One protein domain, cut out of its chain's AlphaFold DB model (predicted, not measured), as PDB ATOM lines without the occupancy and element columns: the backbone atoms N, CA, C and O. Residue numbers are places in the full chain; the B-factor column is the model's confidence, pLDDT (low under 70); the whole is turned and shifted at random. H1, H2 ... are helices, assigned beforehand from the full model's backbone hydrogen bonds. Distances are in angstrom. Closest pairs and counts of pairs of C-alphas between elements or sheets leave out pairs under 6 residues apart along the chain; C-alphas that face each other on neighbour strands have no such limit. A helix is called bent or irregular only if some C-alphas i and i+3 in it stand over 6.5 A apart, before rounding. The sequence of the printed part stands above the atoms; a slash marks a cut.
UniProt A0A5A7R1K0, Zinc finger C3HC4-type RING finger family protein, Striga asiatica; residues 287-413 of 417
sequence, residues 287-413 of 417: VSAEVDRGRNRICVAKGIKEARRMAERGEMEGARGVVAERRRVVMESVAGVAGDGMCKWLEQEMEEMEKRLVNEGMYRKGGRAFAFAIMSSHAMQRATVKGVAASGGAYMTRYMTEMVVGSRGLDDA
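AT A GLANCE: This is residues 287 to 413 of the 417 residues of the protein "Zinc finger C3HC4-type RING finger family protein" of Striga asiatica (UniProt A0A5A7R1K0). Four helices, H1, H2, H4 and H5, stand side by side in an up-and-down bundle, each running against the one before it in the chain; the tiny H3 lies at one end of the bundle, between H2 and H4. From the kinked H5 a long link leads away to H6, which lies off to one side and touches no helix, and residues 406 to 413 of H6 stick out. The printed part has 127 residues with six named helices, H1 to H6 in chain order, and no named strand; the class is all helix. The whole is compact, with a radius of gyration of the C-alphas of 15.2 A, yet flat, spanning 43 by 41 by 21 A.

HOW THE PARTS SIT: Begin at H1, residues 289 to 311, one of two hubs. It forms a helical hairpin with H2, residues 316 to 331, at a shallow tilt of 4 degrees; their closest C-alphas, Ala 307 and Ala 319, are 4.0 A apart. The other hub is H4, residues 341 to 356, which runs the same way as H1 and touches its residues 293 to 300 alone, closest at the C-alphas of Arg 293 and Cys 343, 6.8 A apart. H4 touches H2 at a shallow tilt of 14 degrees, opposite ways, with the C-alphas of Arg 320 and Glu 354 closest at 5.4 A. H5, residues 360 to 380, forms a helical hairpin with H4, the C-alphas of Arg 356 and Gly 367 coming closest at 4.7 A. H5 also touches H1, opposite ways at a shallow tilt of 34 degrees, only just short of steep; the C-alphas of Ala 301 and Met 375 are closest, at 5.5 A. H3, residues 334 to 337, touches H1 at the C-alphas of Ala 335 and Ala 289, 5.0 A apart. H6, residues 398 to 413, is apart from H1 to H5. Every O i to N i+4 pair is within hydrogen-bond range in H1, H2 and H4, against 15 of 17 in H5 and 8 of 12 in H6; H3 is too short for such a pair, and its one O i to N i+3 pair is not within range.

IN THESE COORDINATES: Find C-alpha 289 at (154.408, 65.937, 120.499); from there H1 runs 32.0 A to C-alpha 311. H2 measures 22.7 A, H4 23.1 A and H5 27.5 A. H5 has a kink of 53 degrees near residue 367 and is irregular, with C-alphas 365 and 368 at 7.5 A. H6 runs 23.5 A, ending at C-alpha 413, (162.535, 101.102, 96.655).

THE WHOLE: The C-alphas of Val 287 and Ala 413 are the two farthest apart, at 49.4 A. The printed part has no cut. Look at residues 381 to 397 for the long link, H5 to H6; the other links are tight. Mean pLDDT of the printed part is 82.7, and residues 379 to 380, 383 to 394 and 409 to 413 are under 70.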
ATOM      1  N   VAL A 287     151.647  59.802 123.181       87.81
ATOM      2  CA  VAL A 287     152.730  60.023 122.213       87.81
ATOM      3  C   VAL A 287     153.312  61.424 122.407       87.81
ATOM      4  O   VAL A 287     152.570  62.404 122.449       87.81
ATOM      5  N   SER A 288     154.641  61.528 122.474       90.81
ATOM      6  CA  SER A 288     155.354  62.812 122.500       90.81
ATOM      7  C   SER A 288     154.990  63.678 121.286       90.81
ATOM      8  O   SER A 288     155.024  63.222 120.137       90.81
ATOM      9  N   ALA A 289     154.717  64.960 121.540       90.44
ATOM     10  CA  ALA A 289     154.408  65.937 120.499       90.44
ATOM     11  C   ALA A 289     155.561  66.109 119.490       90.44
ATOM     12  O   ALA A 289     155.320  66.369 118.315       90.44
ATOM     13  N   GLU A 290     156.820  65.935 119.905       89.25
ATOM     14  CA  GLU A 290     157.993  65.971 119.026       89.25
ATOM     15  C   GLU A 290     158.013  64.801 118.039       89.25
ATOM     16  O   GLU A 290     158.268  64.988 116.844       89.25
ATOM     17  N   VAL A 291     157.711  63.595 118.524       88.62
ATOM     18  CA  VAL A 291     157.593  62.402 117.678       88.62
ATOM     19  C   VAL A 291     156.419  62.542 116.715       88.62
ATOM     20  O   VAL A 291     156.572  62.268 115.520       88.62
ATOM     21  N   ASP A 292     155.279  63.024 117.206       93.69
ATOM     22  CA  ASP A 292     154.092  63.276 116.395       93.69
ATOM     23  C   ASP A 292     154.352  64.330 115.304       93.69
ATOM     24  O   ASP A 292     154.100  64.082 114.124       93.69
ATOM     25  N   ARG A 293     155.019  65.443 115.636       91.00
ATOM     26  CA  ARG A 293     155.474  66.455 114.665       91.00
ATOM     27  C   ARG A 293     156.343  65.840 113.562       91.00
ATOM     28  O   ARG A 293     156.143  66.115 112.374       91.00
ATOM     29  N   GLY A 294     157.293  64.978 113.934       85.19
ATOM     30  CA  GLY A 294     158.141  64.255 112.983       85.19
ATOM     31  C   GLY A 294     157.343  63.331 112.053       85.19
ATOM     32  O   GLY A 294     157.603  63.289 110.845       85.19
ATOM     33  N   ARG A 295     156.337  62.629 112.591       89.75
ATOM     34  CA  ARG A 295     155.408  61.782 111.823       89.75
ATOM     35  C   ARG A 295     154.551  62.601 110.867       89.75
ATOM     36  O   ARG A 295     154.486  62.252 109.688       89.75
ATOM     37  N   ASN A 296     153.982  63.709 111.333       93.31
ATOM     38  CA  ASN A 296     153.174  64.627 110.533       93.31
ATOM     39  C   ASN A 296     153.960  65.148 109.333       93.31
ATOM     40  O   ASN A 296     153.494  65.068 108.198       93.31
ATOM     41  N   ARG A 297     155.214  65.556 109.540       89.44
ATOM     42  CA  ARG A 297     156.094  65.962 108.441       89.44
ATOM     43  C   ARG A 297     156.269  64.868 107.380       89.44
ATOM     44  O   ARG A 297     156.173  65.135 106.182       89.44
ATOM     45  N   ILE A 298     156.556  63.636 107.806       83.56
ATOM     46  CA  ILE A 298     156.733  62.495 106.892       83.56
ATOM     47  C   ILE A 298     155.414  62.173 106.175       83.56
ATOM     48  O   ILE A 298     155.430  61.847 104.986       83.56
ATOM     49  N   CYS A 299     154.286  62.282 106.880       89.38
ATOM     50  CA  CYS A 299     152.940  62.101 106.348       89.38
ATOM     51  C   CYS A 299     152.673  63.067 105.188       89.38
ATOM     52  O   CYS A 299     152.332  62.614 104.092       89.38
ATOM     53  N   VAL A 300     152.934  64.366 105.378       89.19
ATOM     54  CA  VAL A 300     152.767  65.383 104.327       89.19
ATOM     55  C   VAL A 300     153.694  65.121 103.148       89.19
ATOM     56  O   VAL A 300     153.229  65.047 102.014       89.19
ATOM     57  N   ALA A 301     154.989  64.890 103.385       82.25
ATOM     58  CA  ALA A 301     155.940  64.645 102.300       82.25
ATOM     59  C   ALA A 301     155.549  63.425 101.438       82.25
ATOM     60  O   ALA A 301     155.624  63.474 100.206       82.25
ATOM     61  N   LYS A 302     155.088  62.334 102.070       81.94
ATOM     62  CA  LYS A 302     154.567  61.149 101.367       81.94
ATOM     63  C   LYS A 302     153.247  61.442 100.650       81.94
ATOM     64  O   LYS A 302     153.085  61.018  99.509       81.94
ATOM     65  N   GLY A 303     152.336  62.174 101.292       88.94
ATOM     66  CA  GLY A 303     151.051  62.577 100.724       88.94
ATOM     67  C   GLY A 303     151.211  63.410  99.458       88.94
ATOM     68  O   GLY A 303     150.622  63.085  98.434       88.94
ATOM     69  N   ILE A 304     152.084  64.416  99.488       88.38
ATOM     70  CA  ILE A 304     152.384  65.273  98.336       88.38
ATOM     71  C   ILE A 304     153.056  64.476  97.217       88.38
ATOM     72  O   ILE A 304     152.704  64.647  96.052       88.38
ATOM     73  N   LYS A 305     153.979  63.559  97.544       84.12
ATOM     74  CA  LYS A 305     154.587  62.661  96.550       84.12
ATOM     75  C   LYS A 305     153.535  61.804  95.840       84.12
ATOM     76  O   LYS A 305     153.609  61.645  94.622       84.12
ATOM     77  N   GLU A 306     152.572  61.268  96.584       87.38
ATOM     78  CA  GLU A 306     151.488  60.465  96.015       87.38
ATOM     79  C   GLU A 306     150.511  61.318  95.197       87.38
ATOM     80  O   GLU A 306     150.243  60.994  94.041       87.38
ATOM     81  N   ALA A 307     150.070  62.459  95.731       92.31
ATOM     82  CA  ALA A 307     149.219  63.408  95.019       92.31
ATOM     83  C   ALA A 307     149.863  63.861  93.702       92.31
ATOM     84  O   ALA A 307     149.213  63.889  92.661       92.31
ATOM     85  N   ARG A 308     151.176  64.118  93.707       89.44
ATOM     86  CA  ARG A 308     151.948  64.415  92.497       89.44
ATOM     87  C   ARG A 308     151.876  63.265  91.487       89.44
ATOM     88  O   ARG A 308     151.647  63.507  90.306       89.44
ATOM     89  N   ARG A 309     152.067  62.015  91.927       86.44
ATOM     90  CA  ARG A 309     151.992  60.824  91.061       86.44
ATOM     91  C   ARG A 309     150.613  60.702  90.408       86.44
ATOM     92  O   ARG A 309     150.542  60.342  89.238       86.44
ATOM     93  N   MET A 310     149.544  60.972  91.157       90.19
ATOM     94  CA  MET A 310     148.157  60.977  90.672       90.19
ATOM     95  C   MET A 310     147.902  62.120  89.683       90.19
ATOM     96  O   MET A 310     147.434  61.878  88.575       90.19
ATOM     97  N   ALA A 311     148.319  63.340  90.025       89.12
ATOM     98  CA  ALA A 311     148.196  64.515  89.166       89.12
ATOM     99  C   ALA A 311     148.936  64.344  87.826       89.12
ATOM    100  O   ALA A 311     148.434  64.738  86.780       89.12
ATOM    101  N   GLU A 312     150.106  63.697  87.812       86.31
ATOM    102  CA  GLU A 312     150.839  63.397  86.567       86.31
ATOM    103  C   GLU A 312     150.119  62.370  85.671       86.31
ATOM    104  O   GLU A 312     150.454  62.273  84.493       86.31
ATOM    105  N   ARG A 313     149.135  61.629  86.202       90.50
ATOM    106  CA  ARG A 313     148.229  60.751  85.439       90.50
ATOM    107  C   ARG A 313     146.889  61.416  85.086       90.50
ATOM    108  O   ARG A 313     146.019  60.746  84.546       90.50
ATOM    109  N   GLY A 314     146.708  62.700  85.406       90.31
ATOM    110  CA  GLY A 314     145.453  63.432  85.181       90.31
ATOM    111  C   GLY A 314     144.394  63.241  86.276       90.31
ATOM    112  O   GLY A 314     143.327  63.844  86.214       90.31
ATOM    113  N   GLU A 315     144.679  62.463  87.325       96.19
ATOM    114  CA  GLU A 315     143.747  62.175  88.427       96.19
ATOM    115  C   GLU A 315     143.714  63.325  89.455       96.19
ATOM    116  O   GLU A 315     144.127  63.170  90.607       96.19
ATOM    117  N   MET A 316     143.261  64.511  89.036       95.75
ATOM    118  CA  MET A 316     143.316  65.741  89.844       95.75
ATOM    119  C   MET A 316     142.455  65.671  91.110       95.75
ATOM    120  O   MET A 316     142.911  66.049  92.190       95.75
ATOM    121  N   GLU A 317     141.238  65.136  91.005       97.06
ATOM    122  CA  GLU A 317     140.328  64.987  92.145       97.06
ATOM    123  C   GLU A 317     140.897  64.033  93.201       97.06
ATOM    124  O   GLU A 317     140.969  64.379  94.379       97.06
ATOM    125  N   GLY A 318     141.400  62.871  92.772       97.50
ATOM    126  CA  GLY A 318     142.049  61.915  93.667       97.50
ATOM    127  C   GLY A 318     143.321  62.482  94.304       97.50
ATOM    128  O   GLY A 318     143.527  62.330  95.508       97.50
ATOM    129  N   ALA A 319     144.141  63.205  93.530       97.06
ATOM    130  CA  ALA A 319     145.317  63.897  94.053       97.06
ATOM    131  C   ALA A 319     144.938  64.898  95.154       97.06
ATOM    132  O   ALA A 319     145.559  64.910  96.217       97.06
ATOM    133  N   ARG A 320     143.901  65.711  94.921       97.69
ATOM    134  CA  ARG A 320     143.399  66.682  95.897       97.69
ATOM    135  C   ARG A 320     142.815  65.996  97.134       97.69
ATOM    136  O   ARG A 320     143.099  66.436  98.243       97.69
ATOM    137  N   GLY A 321     142.078  64.899  96.957       97.88
ATOM    138  CA  GLY A 321     141.534  64.093  98.053       97.88
ATOM    139  C   GLY A 321     142.620  63.530  98.972       97.88
ATOM    140  O   GLY A 321     142.496  63.618 100.192       97.88
ATOM    141  N   VAL A 322     143.732  63.037  98.411       97.94
ATOM    142  CA  VAL A 322     144.883  62.574  99.209       97.94
ATOM    143  C   VAL A 322     145.479  63.708 100.044       97.94
ATOM    144  O   VAL A 322     145.781  63.491 101.216       97.94
ATOM    145  N   VAL A 323     145.652  64.905  99.472       97.69
ATOM    146  CA  VAL A 323     146.195  66.059 100.212       97.69
ATOM    147  C   VAL A 323     145.246  66.491 101.331       97.69
ATOM    148  O   VAL A 323     145.698  66.643 102.464       97.69
ATOM    149  N   ALA A 324     143.948  66.606 101.043       97.81
ATOM    150  CA  ALA A 324     142.936  66.986 102.027       97.81
ATOM    151  C   ALA A 324     142.862  65.988 103.194       97.81
ATOM    152  O   ALA A 324     142.826  66.388 104.357       97.81
ATOM    153  N   GLU A 325     142.925  64.688 102.900       97.75
ATOM    154  CA  GLU A 325     142.949  63.655 103.934       97.75
ATOM    155  C   GLU A 325     144.224  63.728 104.783       97.75
ATOM    156  O   GLU A 325     144.159  63.643 106.008       97.75
ATOM    157  N   ARG A 326     145.400  63.942 104.171       97.31
ATOM    158  CA  ARG A 326     146.638  64.128 104.952       97.31
ATOM    159  C   ARG A 326     146.584  65.380 105.817       97.31
ATOM    160  O   ARG A 326     147.065  65.327 106.946       97.31
ATOM    161  N   ARG A 327     145.971  66.459 105.329       97.69
ATOM    162  CA  ARG A 327     145.754  67.682 106.106       97.69
ATOM    163  C   ARG A 327     144.895  67.418 107.329       97.69
ATOM    164  O   ARG A 327     145.321  67.740 108.433       97.69
ATOM    165  N   ARG A 328     143.761  66.739 107.155       97.56
ATOM    166  CA  ARG A 328     142.886  66.322 108.256       97.56
ATOM    167  C   ARG A 328     143.639  65.491 109.302       97.56
ATOM    168  O   ARG A 328     143.616  65.838 110.476       97.56
ATOM    169  N   VAL A 329     144.384  64.469 108.867       97.00
ATOM    170  CA  VAL A 329     145.203  63.621 109.757       97.00
ATOM    171  C   VAL A 329     146.215  64.437 110.566       97.00
ATOM    172  O   VAL A 329     146.383  64.188 111.756       97.00
ATOM    173  N   VAL A 330     146.888  65.414 109.948       96.44
ATOM    174  CA  VAL A 330     147.843  66.279 110.661       96.44
ATOM    175  C   VAL A 330     147.133  67.162 111.684       96.44
ATOM    176  O   VAL A 330     147.632  67.302 112.796       96.44
ATOM    177  N   MET A 331     145.974  67.729 111.357       96.94
ATOM    178  CA  MET A 331     145.273  68.644 112.266       96.94
ATOM    179  C   MET A 331     144.573  67.939 113.432       96.94
ATOM    180  O   MET A 331     144.465  68.518 114.507       96.94
ATOM    181  N   GLU A 332     144.168  66.683 113.252       96.81
ATOM    182  CA  GLU A 332     143.599  65.837 114.313       96.81
ATOM    183  C   GLU A 332     144.664  65.142 115.184       96.81
ATOM    184  O   GLU A 332     144.331  64.514 116.188       96.81
ATOM    185  N   SER A 333     145.944  65.230 114.808       95.88
ATOM    186  CA  SER A 333     147.056  64.639 115.562       95.88
ATOM    187  C   SER A 333     147.308  65.348 116.901       95.88
ATOM    188  O   SER A 333     146.836  66.463 117.132       95.88
ATOM    189  N   VAL A 334     148.113  64.736 117.775       93.94
ATOM    190  CA  VAL A 334     148.450  65.296 119.097       93.94
ATOM    191  C   VAL A 334     149.079  66.688 118.964       93.94
ATOM    192  O   VAL A 334     148.652  67.633 119.625       93.94
ATOM    193  N   ALA A 335     150.067  66.838 118.080       93.94
ATOM    194  CA  ALA A 335     150.734  68.111 117.831       93.94
ATOM    195  C   ALA A 335     149.827  69.101 117.078       93.94
ATOM    196  O   ALA A 335     149.892  70.307 117.331       93.94
ATOM    197  N   GLY A 336     148.967  68.606 116.183       94.19
ATOM    198  CA  GLY A 336     147.991  69.416 115.450       94.19
ATOM    199  C   GLY A 336     146.978  70.085 116.376       94.19
ATOM    200  O   GLY A 336     146.858  71.311 116.374       94.19
ATOM    201  N   VAL A 337     146.325  69.295 117.232       95.19
ATOM    202  CA  VAL A 337     145.336  69.772 118.213       95.19
ATOM    203  C   VAL A 337     145.974  70.705 119.245       95.19
ATOM    204  O   VAL A 337     145.358  71.692 119.646       95.19
ATOM    205  N   ALA A 338     147.232  70.461 119.625       93.12
ATOM    206  CA  ALA A 338     147.999  71.355 120.495       93.12
ATOM    207  C   ALA A 338     148.385  72.695 119.827       93.12
ATOM    208  O   ALA A 338     148.925  73.586 120.484       93.12
ATOM    209  N   GLY A 339     148.118  72.864 118.527       90.44
ATOM    210  CA  GLY A 339     148.385  74.097 117.793       90.44
ATOM    211  C   GLY A 339     149.865  74.332 117.485       90.44
ATOM    212  O   GLY A 339     150.268  75.495 117.350       90.44
ATOM    213  N   ASP A 340     150.652  73.256 117.370       92.38
ATOM    214  CA  ASP A 340     152.081  73.292 117.058       92.38
ATOM    215  C   ASP A 340     152.370  74.079 115.769       92.38
ATOM    216  O   ASP A 340     151.709  73.912 114.740       92.38
ATOM    217  N   GLY A 341     153.386  74.946 115.817       88.50
ATOM    218  CA  GLY A 341     153.712  75.851 114.713       88.50
ATOM    219  C   GLY A 341     154.092  75.131 113.416       88.50
ATOM    220  O   GLY A 341     153.727  75.594 112.336       88.50
ATOM    221  N   MET A 342     154.764  73.976 113.501       88.00
ATOM    222  CA  MET A 342     155.099  73.181 112.318       88.00
ATOM    223  C   MET A 342     153.846  72.549 111.709       88.00
ATOM    224  O   MET A 342     153.712  72.538 110.491       88.00
ATOM    225  N   CYS A 343     152.910  72.064 112.529       92.31
ATOM    226  CA  CYS A 343     151.652  71.494 112.034       92.31
ATOM    227  C   CYS A 343     150.791  72.551 111.325       92.31
ATOM    228  O   CYS A 343     150.317  72.294 110.222       92.31
ATOM    229  N   LYS A 344     150.695  73.767 111.881       91.19
ATOM    230  CA  LYS A 344     150.030  74.908 111.220       91.19
ATOM    231  C   LYS A 344     150.678  75.278 109.887       91.19
ATOM    232  O   LYS A 344     149.998  75.619 108.927       91.19
ATOM    233  N   TRP A 345     152.003  75.214 109.815       89.44
ATOM    234  CA  TRP A 345     152.712  75.493 108.571       89.44
ATOM    235  C   TRP A 345     152.476  74.398 107.521       89.44
ATOM    236  O   TRP A 345     152.175  74.701 106.369       89.44
ATOM    237  N   LEU A 346     152.540  73.125 107.926       91.88
ATOM    238  CA  LEU A 346     152.206  71.980 107.074       91.88
ATOM    239  C   LEU A 346     150.774  72.075 106.526       91.88
ATOM    240  O   LEU A 346     150.545  71.761 105.359       91.88
ATOM    241  N   GLU A 347     149.823  72.519 107.349       94.06
ATOM    242  CA  GLU A 347     148.443  72.779 106.937       94.06
ATOM    243  C   GLU A 347     148.378  73.797 105.795       94.06
ATOM    244  O   GLU A 347     147.826  73.484 104.740       94.06
ATOM    245  N   GLN A 348     149.021  74.959 105.953       91.75
ATOM    246  CA  GLN A 348     149.068  76.003 104.923       91.75
ATOM    247  C   GLN A 348     149.679  75.498 103.607       91.75
ATOM    248  O   GLN A 348     149.184  75.820 102.525       91.75
ATOM    249  N   GLU A 349     150.736  74.680 103.678       91.88
ATOM    250  CA  GLU A 349     151.344  74.073 102.488       91.88
ATOM    251  C   GLU A 349     150.366  73.155 101.751       91.88
ATOM    252  O   GLU A 349     150.283  73.178 100.521       91.88
ATOM    253  N   MET A 350     149.627  72.336 102.501       94.88
ATOM    254  CA  MET A 350     148.646  71.416 101.938       94.88
ATOM    255  C   MET A 350     147.454  72.164 101.342       94.88
ATOM    256  O   MET A 350     147.060  71.848 100.222       94.88
ATOM    257  N   GLU A 351     146.939  73.200 102.005       95.00
ATOM    258  CA  GLU A 351     145.864  74.043 101.466       95.00
ATOM    259  C   GLU A 351     146.265  74.727 100.156       95.00
ATOM    260  O   GLU A 351     145.496  74.759  99.192       95.00
ATOM    261  N   GLU A 352     147.484  75.261 100.090       93.31
ATOM    262  CA  GLU A 352     148.000  75.868  98.866       93.31
ATOM    263  C   GLU A 352     148.192  74.823  97.758       93.31
ATOM    264  O   GLU A 352     147.884  75.087  96.591       93.31
ATOM    265  N   MET A 353     148.631  73.606  98.100       93.81
ATOM    266  CA  MET A 353     148.714  72.514  97.133       93.81
ATOM    267  C   MET A 353     147.326  72.115  96.614       93.81
ATOM    268  O   MET A 353     147.169  71.920  95.409       93.81
ATOM    269  N   GLU A 354     146.306  72.038  97.474       95.81
ATOM    270  CA  GLU A 354     144.927  71.736  97.071       95.81
ATOM    271  C   GLU A 354     144.400  72.748  96.042       95.81
ATOM    272  O   GLU A 354     143.832  72.346  95.023       95.81
ATOM    273  N   LYS A 355     144.649  74.051  96.247       94.38
ATOM    274  CA  LYS A 355     144.284  75.111  95.280       94.38
ATOM    275  C   LYS A 355     144.969  74.919  93.926       94.38
ATOM    276  O   LYS A 355     144.416  75.264  92.883       94.38
ATOM    277  N   ARG A 356     146.176  74.353  93.924       92.81
ATOM    278  CA  ARG A 356     146.970  74.092  92.714       92.81
ATOM    279  C   ARG A 356     146.643  72.758  92.040       92.81
ATOM    280  O   ARG A 356     147.147  72.514  90.945       92.81
ATOM    281  N   LEU A 357     145.797  71.928  92.654       95.31
ATOM    282  CA  LEU A 357     145.315  70.643  92.132       95.31
ATOM    283  C   LEU A 357     143.892  70.715  91.556       95.31
ATOM    284  O   LEU A 357     143.307  69.683  91.254       95.31
ATOM    285  N   VAL A 358     143.323  71.913  91.377       94.44
ATOM    286  CA  VAL A 358     141.958  72.082  90.838       94.44
ATOM    287  C   VAL A 358     141.822  71.523  89.418       94.44
ATOM    288  O   VAL A 358     140.800  70.933  89.083       94.44
ATOM    289  N   ASN A 359     142.834  71.710  88.570       92.62
ATOM    290  CA  ASN A 359     142.866  71.171  87.212       92.62
ATOM    291  C   ASN A 359     144.307  71.041  86.697       92.62
ATOM    292  O   ASN A 359     145.248  71.603  87.269       92.62
ATOM    293  N   GLU A 360     144.474  70.350  85.566       89.62
ATOM    294  CA  GLU A 360     145.793  70.130  84.971       89.62
ATOM    295  C   GLU A 360     146.530  71.412  84.590       89.62
ATOM    296  O   GLU A 360     147.756  71.468  84.698       89.62
ATOM    297  N   GLY A 361     145.810  72.447  84.153       85.00
ATOM    298  CA  GLY A 361     146.403  73.726  83.774       85.00
ATOM    299  C   GLY A 361     147.087  74.405  84.959       85.00
ATOM    300  O   GLY A 361     148.250  74.802  84.862       85.00
ATOM    301  N   MET A 362     146.399  74.484  86.101       88.12
ATOM    302  CA  MET A 362     146.943  75.057  87.338       88.12
ATOM    303  C   MET A 362     148.094  74.217  87.895       88.12
ATOM    304  O   MET A 362     149.139  74.761  88.276       88.12
ATOM    305  N   TYR A 363     147.947  72.891  87.863       87.25
ATOM    306  CA  TYR A 363     149.006  71.989  88.287       87.25
ATOM    307  C   TYR A 363     150.262  72.161  87.420       87.25
ATOM    308  O   TYR A 363     151.361  72.325  87.948       87.25
ATOM    309  N   ARG A 364     150.118  72.230  86.094       80.69
ATOM    310  CA  ARG A 364     151.243  72.426  85.168       80.69
ATOM    311  C   ARG A 364     151.897  73.798  85.328       80.69
ATOM    312  O   ARG A 364     153.120  73.878  85.325       80.69
ATOM    313  N   LYS A 365     151.097  74.859  85.494       75.94
ATOM    314  CA  LYS A 365     151.587  76.242  85.616       75.94
ATOM    315  C   LYS A 365     152.368  76.483  86.912       75.94
ATOM    316  O   LYS A 365     153.295  77.285  86.908       75.94
ATOM    317  N   GLY A 366     152.007  75.816  88.010       76.19
ATOM    318  CA  GLY A 366     152.670  76.060  89.296       76.19
ATOM    319  C   GLY A 366     152.519  74.980  90.364       76.19
ATOM    320  O   GLY A 366     153.347  74.937  91.272       76.19
ATOM    321  N   GLY A 367     151.520  74.097  90.287       83.06
ATOM    322  CA  GLY A 367     151.351  73.006  91.259       83.06
ATOM    323  C   GLY A 367     152.485  71.983  91.247       83.06
ATOM    324  O   GLY A 367     152.945  71.562  92.302       83.06
ATOM    325  N   ARG A 368     153.010  71.641  90.068       82.25
ATOM    326  CA  ARG A 368     154.115  70.690  89.902       82.25
ATOM    327  C   ARG A 368     155.395  71.193  90.570       82.25
ATOM    328  O   ARG A 368     156.016  70.463  91.335       82.25
ATOM    329  N   ALA A 369     155.761  72.449  90.310       74.50
ATOM    330  CA  ALA A 369     156.922  73.087  90.928       74.50
ATOM    331  C   ALA A 369     156.747  73.228  92.449       74.50
ATOM    332  O   ALA A 369     157.674  72.950  93.206       74.50
ATOM    333  N   PHE A 370     155.541  73.585  92.897       82.00
ATOM    334  CA  PHE A 370     155.219  73.698  94.317       82.00
ATOM    335  C   PHE A 370     155.322  72.347  95.046       82.00
ATOM    336  O   PHE A 370     155.988  72.264  96.077       82.00
ATOM    337  N   ALA A 371     154.789  71.263  94.467       81.75
ATOM    338  CA  ALA A 371     154.942  69.908  95.003       81.75
ATOM    339  C   ALA A 371     156.416  69.507  95.148       81.75
ATOM    340  O   ALA A 371     156.814  68.978  96.187       81.75
ATOM    341  N   PHE A 372     157.250  69.796  94.142       77.38
ATOM    342  CA  PHE A 372     158.691  69.555  94.236       77.38
ATOM    343  C   PHE A 372     159.356  70.369  95.337       77.38
ATOM    344  O   PHE A 372     160.185  69.833  96.070       77.38
ATOM    345  N   ALA A 373     158.990  71.640  95.472       75.00
ATOM    346  CA  ALA A 373     159.553  72.505  96.494       75.00
ATOM    347  C   ALA A 373     159.205  72.016  97.909       75.00
ATOM    348  O   ALA A 373     160.079  72.038  98.778       75.00
ATOM    349  N   ILE A 374     157.979  71.522  98.136       80.44
ATOM    350  CA  ILE A 374     157.573  70.872  99.395       80.44
ATOM    351  C   ILE A 374     158.388  69.597  99.631       80.44
ATOM    352  O   ILE A 374     159.023  69.449 100.677       80.44
ATOM    353  N   MET A 375     158.417  68.690  98.650       78.31
ATOM    354  CA  MET A 375     159.121  67.408  98.767       78.31
ATOM    355  C   MET A 375     160.614  67.598  99.059       78.31
ATOM    356  O   MET A 375     161.143  66.964  99.971       78.31
ATOM    357  N   SER A 376     161.277  68.498  98.328       70.50
ATOM    358  CA  SER A 376     162.695  68.815  98.510       70.50
ATOM    359  C   SER A 376     162.958  69.466  99.872       70.50
ATOM    360  O   SER A 376     163.858  69.037 100.595       70.50
ATOM    361  N   SER A 377     162.117  70.426 100.280       74.50
ATOM    362  CA  SER A 377     162.237  71.102 101.578       74.50
ATOM    363  C   SER A 377     162.165  70.128 102.751       74.50
ATOM    364  O   SER A 377     162.997  70.203 103.647       74.50
ATOM    365  N   HIS A 378     161.234  69.170 102.735       79.88
ATOM    366  CA  HIS A 378     161.104  68.185 103.812       79.88
ATOM    367  C   HIS A 378     162.130  67.060 103.754       79.88
ATOM    368  O   HIS A 378     162.568  66.599 104.808       79.88
ATOM    369  N   ALA A 379     162.519  66.620 102.555       69.69
ATOM    370  CA  ALA A 379     163.561  65.612 102.394       69.69
ATOM    371  C   ALA A 379     164.914  66.128 102.896       69.69
ATOM    372  O   ALA A 379     165.622  65.412 103.600       69.69
ATOM    373  N   MET A 380     165.242  67.382 102.574       68.50
ATOM    374  CA  MET A 380     166.508  68.003 102.958       68.50
ATOM    375  C   MET A 380     166.433  68.796 104.255       68.50
ATOM    376  O   MET A 380     167.478  69.157 104.778       68.50
ATOM    377  N   GLN A 381     165.237  69.058 104.787       73.94
ATOM    378  CA  GLN A 381     165.003  69.943 105.937       73.94
ATOM    379  C   GLN A 381     165.685  71.290 105.746       73.94
ATOM    380  O   GLN A 381     166.527  71.708 106.543       73.94
ATOM    381  N   ARG A 382     165.401  71.899 104.598       73.25
ATOM    382  CA  ARG A 382     165.971  73.172 104.167       73.25
ATOM    383  C   ARG A 382     164.865  74.083 103.674       73.25
ATOM    384  O   ARG A 382     163.875  73.623 103.096       73.25
ATOM    385  N   ALA A 383     165.054  75.376 103.902       69.81
ATOM    386  CA  ALA A 383     164.183  76.390 103.342       69.81
ATOM    387  C   ALA A 383     164.279  76.346 101.808       69.81
ATOM    388  O   ALA A 383     165.370  76.255 101.243       69.81
ATOM    389  N   THR A 384     163.134  76.394 101.132       63.62
ATOM    390  CA  THR A 384     163.055  76.512  99.672       63.62
ATOM    391  C   THR A 384     162.142  77.678  99.316       63.62
ATOM    392  O   THR A 384     161.173  77.962 100.021       63.62
ATOM    393  N   VAL A 385     162.446  78.379  98.222       63.75
ATOM    394  CA  VAL A 385     161.573  79.446  97.718       63.75
ATOM    395  C   VAL A 385     160.357  78.796  97.062       63.75
ATOM    396  O   VAL A 385     160.485  78.104  96.057       63.75
ATOM    397  N   LYS A 386     159.169  79.016  97.635       62.62
ATOM    398  CA  LYS A 386     157.908  78.404  97.172       62.62
ATOM    399  C   LYS A 386     157.005  79.352  96.372       62.62
ATOM    400  O   LYS A 386     155.869  79.007  96.061       62.62
ATOM    401  N   GLY A 387     157.507  80.534  95.997       52.38
ATOM    402  CA  GLY A 387     156.794  81.492  95.138       52.38
ATOM    403  C   GLY A 387     155.552  82.137  95.769       52.38
ATOM    404  O   GLY A 387     154.773  82.755  95.051       52.38
ATOM    405  N   VAL A 388     155.358  82.000  97.085       44.09
ATOM    406  CA  VAL A 388     154.286  82.657  97.846       44.09
ATOM    407  C   VAL A 388     154.922  83.591  98.872       44.09
ATOM    408  O   VAL A 388     155.877  83.217  99.560       44.09
ATOM    409  N   ALA A 389     154.401  84.812  98.968       37.75
ATOM    410  CA  ALA A 389     154.736  85.765 100.015       37.75
ATOM    411  C   ALA A 389     154.141  85.288 101.349       37.75
ATOM    412  O   ALA A 389     153.085  85.744 101.766       37.75
ATOM    413  N   ALA A 390     154.795  84.338 102.012       38.06
ATOM    414  CA  ALA A 390     154.474  83.979 103.386       38.06
ATOM    415  C   ALA A 390     155.726  84.124 104.255       38.06
ATOM    416  O   ALA A 390     156.811  83.644 103.925       38.06
ATOM    417  N   SER A 391     155.548  84.888 105.325       40.75
ATOM    418  CA  SER A 391     156.412  85.053 106.491       40.75
ATOM    419  C   SER A 391     157.110  83.756 106.910       40.75
ATOM    420  O   SER A 391     156.426  82.769 107.158       40.75
ATOM    421  N   GLY A 392     158.443  83.784 107.030       52.56
ATOM    422  CA  GLY A 392     159.244  82.787 107.756       52.56
ATOM    423  C   GLY A 392     158.923  81.325 107.428       52.56
ATOM    424  O   GLY A 392     158.176  80.673 108.152       52.56
ATOM    425  N   GLY A 393     159.493  80.792 106.347       57.78
ATOM    426  CA  GLY A 393     159.352  79.376 106.003       57.78
ATOM    427  C   GLY A 393     159.939  78.451 107.075       57.78
ATOM    428  O   GLY A 393     160.920  78.794 107.738       57.78
ATOM    429  N   ALA A 394     159.379  77.246 107.219       63.91
ATOM    430  CA  ALA A 394     160.004  76.197 108.020       63.91
ATOM    431  C   ALA A 394     161.472  75.993 107.591       63.91
ATOM    432  O   ALA A 394     161.814  76.123 106.411       63.91
ATOM    433  N   TYR A 395     162.338  75.681 108.559       75.56
ATOM    434  CA  TYR A 395     163.796  75.545 108.395       75.56
ATOM    435  C   TYR A 395     164.562  76.836 108.057       75.56
ATOM    436  O   TYR A 395     165.770  76.767 107.824       75.56
ATOM    437  N   MET A 396     163.915  78.008 108.026       73.44
ATOM    438  CA  MET A 396     164.646  79.273 107.954       73.44
ATOM    439  C   MET A 396     165.346  79.542 109.286       73.44
ATOM    440  O   MET A 396     164.729  79.540 110.348       73.44
ATOM    441  N   THR A 397     166.646  79.809 109.218       74.81
ATOM    442  CA  THR A 397     167.399  80.350 110.347       74.81
ATOM    443  C   THR A 397     167.103  81.837 110.483       74.81
ATOM    444  O   THR A 397     166.550  82.482 109.580       74.81
ATOM    445  N   ARG A 398     167.516  82.412 111.612       76.38
ATOM    446  CA  ARG A 398     167.429  83.854 111.833       76.38
ATOM    447  C   ARG A 398     168.142  84.625 110.718       76.38
ATOM    448  O   ARG A 398     167.532  85.492 110.100       76.38
ATOM    449  N   TYR A 399     169.372  84.228 110.394       73.69
ATOM    450  CA  TYR A 399     170.153  84.819 109.305       73.69
ATOM    451  C   TYR A 399     169.448  84.720 107.947       73.69
ATOM    452  O   TYR A 399     169.406  85.697 107.207       73.69
ATOM    453  N   MET A 400     168.835  83.574 107.620       75.44
ATOM    454  CA  MET A 400     168.055  83.446 106.379       75.44
ATOM    455  C   MET A 400     166.863  84.409 106.349       75.44
ATOM    456  O   MET A 400     166.531  84.947 105.296       75.44
ATOM    457  N   THR A 401     166.219  84.635 107.492       74.88
ATOM    458  CA  THR A 401     165.063  85.536 107.596       74.88
ATOM    459  C   THR A 401     165.478  86.986 107.391       74.88
ATOM    460  O   THR A 401     164.865  87.685 106.588       74.88
ATOM    461  N   GLU A 402     166.555  87.414 108.052       78.62
ATOM    462  CA  GLU A 402     167.141  88.748 107.887       78.62
ATOM    463  C   GLU A 402     167.554  88.994 106.425       78.62
ATOM    464  O   GLU A 402     167.217  90.032 105.859       78.62
ATOM    465  N   MET A 403     168.171  88.002 105.771       77.69
ATOM    466  CA  MET A 403     168.555  88.084 104.356       77.69
ATOM    467  C   MET A 403     167.356  88.214 103.410       77.69
ATOM    468  O   MET A 403     167.399  89.019 102.484       77.69
ATOM    469  N   VAL A 404     166.275  87.459 103.636       73.94
ATOM    470  CA  VAL A 404     165.058  87.540 102.805       73.94
ATOM    471  C   VAL A 404     164.333  88.873 102.991       73.94
ATOM    472  O   VAL A 404     163.801  89.425 102.030       73.94
ATOM    473  N   VAL A 405     164.292  89.403 104.215       76.38
ATOM    474  CA  VAL A 405     163.728  90.737 104.475       76.38
ATOM    475  C   VAL A 405     164.579  91.808 103.794       76.38
ATOM    476  O   VAL A 405     164.036  92.653 103.086       76.38
ATOM    477  N   GLY A 406     165.906  91.724 103.935       75.75
ATOM    478  CA  GLY A 406     166.846  92.635 103.286       75.75
ATOM    479  C   GLY A 406     166.725  92.628 101.762       75.75
ATOM    480  O   GLY A 406     166.684  93.693 101.153       75.75
ATOM    481  N   SER A 407     166.588  91.452 101.140       74.00
ATOM    482  CA  SER A 407     166.453  91.355  99.683       74.00
ATOM    483  C   SER A 407     165.133  91.938  99.171       74.00
ATOM    484  O   SER A 407     165.118  92.555  98.114       74.00
ATOM    485  N   ARG A 408     164.027  91.768  99.915       70.19
ATOM    486  CA  ARG A 408     162.701  92.302  99.539       70.19
ATOM    487  C   ARG A 408     162.620  93.824  99.652       70.19
ATOM    488  O   ARG A 408     161.943  94.448  98.848       70.19
ATOM    489  N   GLY A 409     163.350  94.427 100.594       61.44
ATOM    490  CA  GLY A 409     163.420  95.887 100.723       61.44
ATOM    491  C   GLY A 409     163.986  96.602  99.487       61.44
ATOM    492  O   GLY A 409     163.760  97.797  99.321       61.44
ATOM    493  N   LEU A 410     164.685  95.885  98.596       57.56
ATOM    494  CA  LEU A 410     165.166  96.430  97.322       57.56
ATOM    495  C   LEU A 410     164.052  96.568  96.269       57.56
ATOM    496  O   LEU A 410     164.125  97.474  95.437       57.56
ATOM    497  N   ASP A 411     163.033  95.704  96.321       50.31
ATOM    498  CA  ASP A 411     161.904  95.704  95.379       50.31
ATOM    499  C   ASP A 411     160.950  96.881  95.655       50.31
ATOM    500  O   ASP A 411     160.449  97.510  94.724       50.31
ATOM    501  N   ASP A 412     160.769  97.250  96.930       47.41
ATOM    502  CA  ASP A 412     159.903  98.364  97.347       47.41
ATOM    503  C   ASP A 412     160.510  99.750  97.056       47.41
ATOM    504  O   ASP A 412     159.780 100.732  96.897       47.41
ATOM    505  N   ALA A 413     161.840  99.849  96.957       46.72
ATOM    506  CA  ALA A 413     162.535 101.102  96.655       46.72
ATOM    507  C   ALA A 413     162.421 101.515  95.174       46.72
ATOM    508  O   ALA A 413     162.474 102.703  94.873       46.72
TER     509      ALA A 413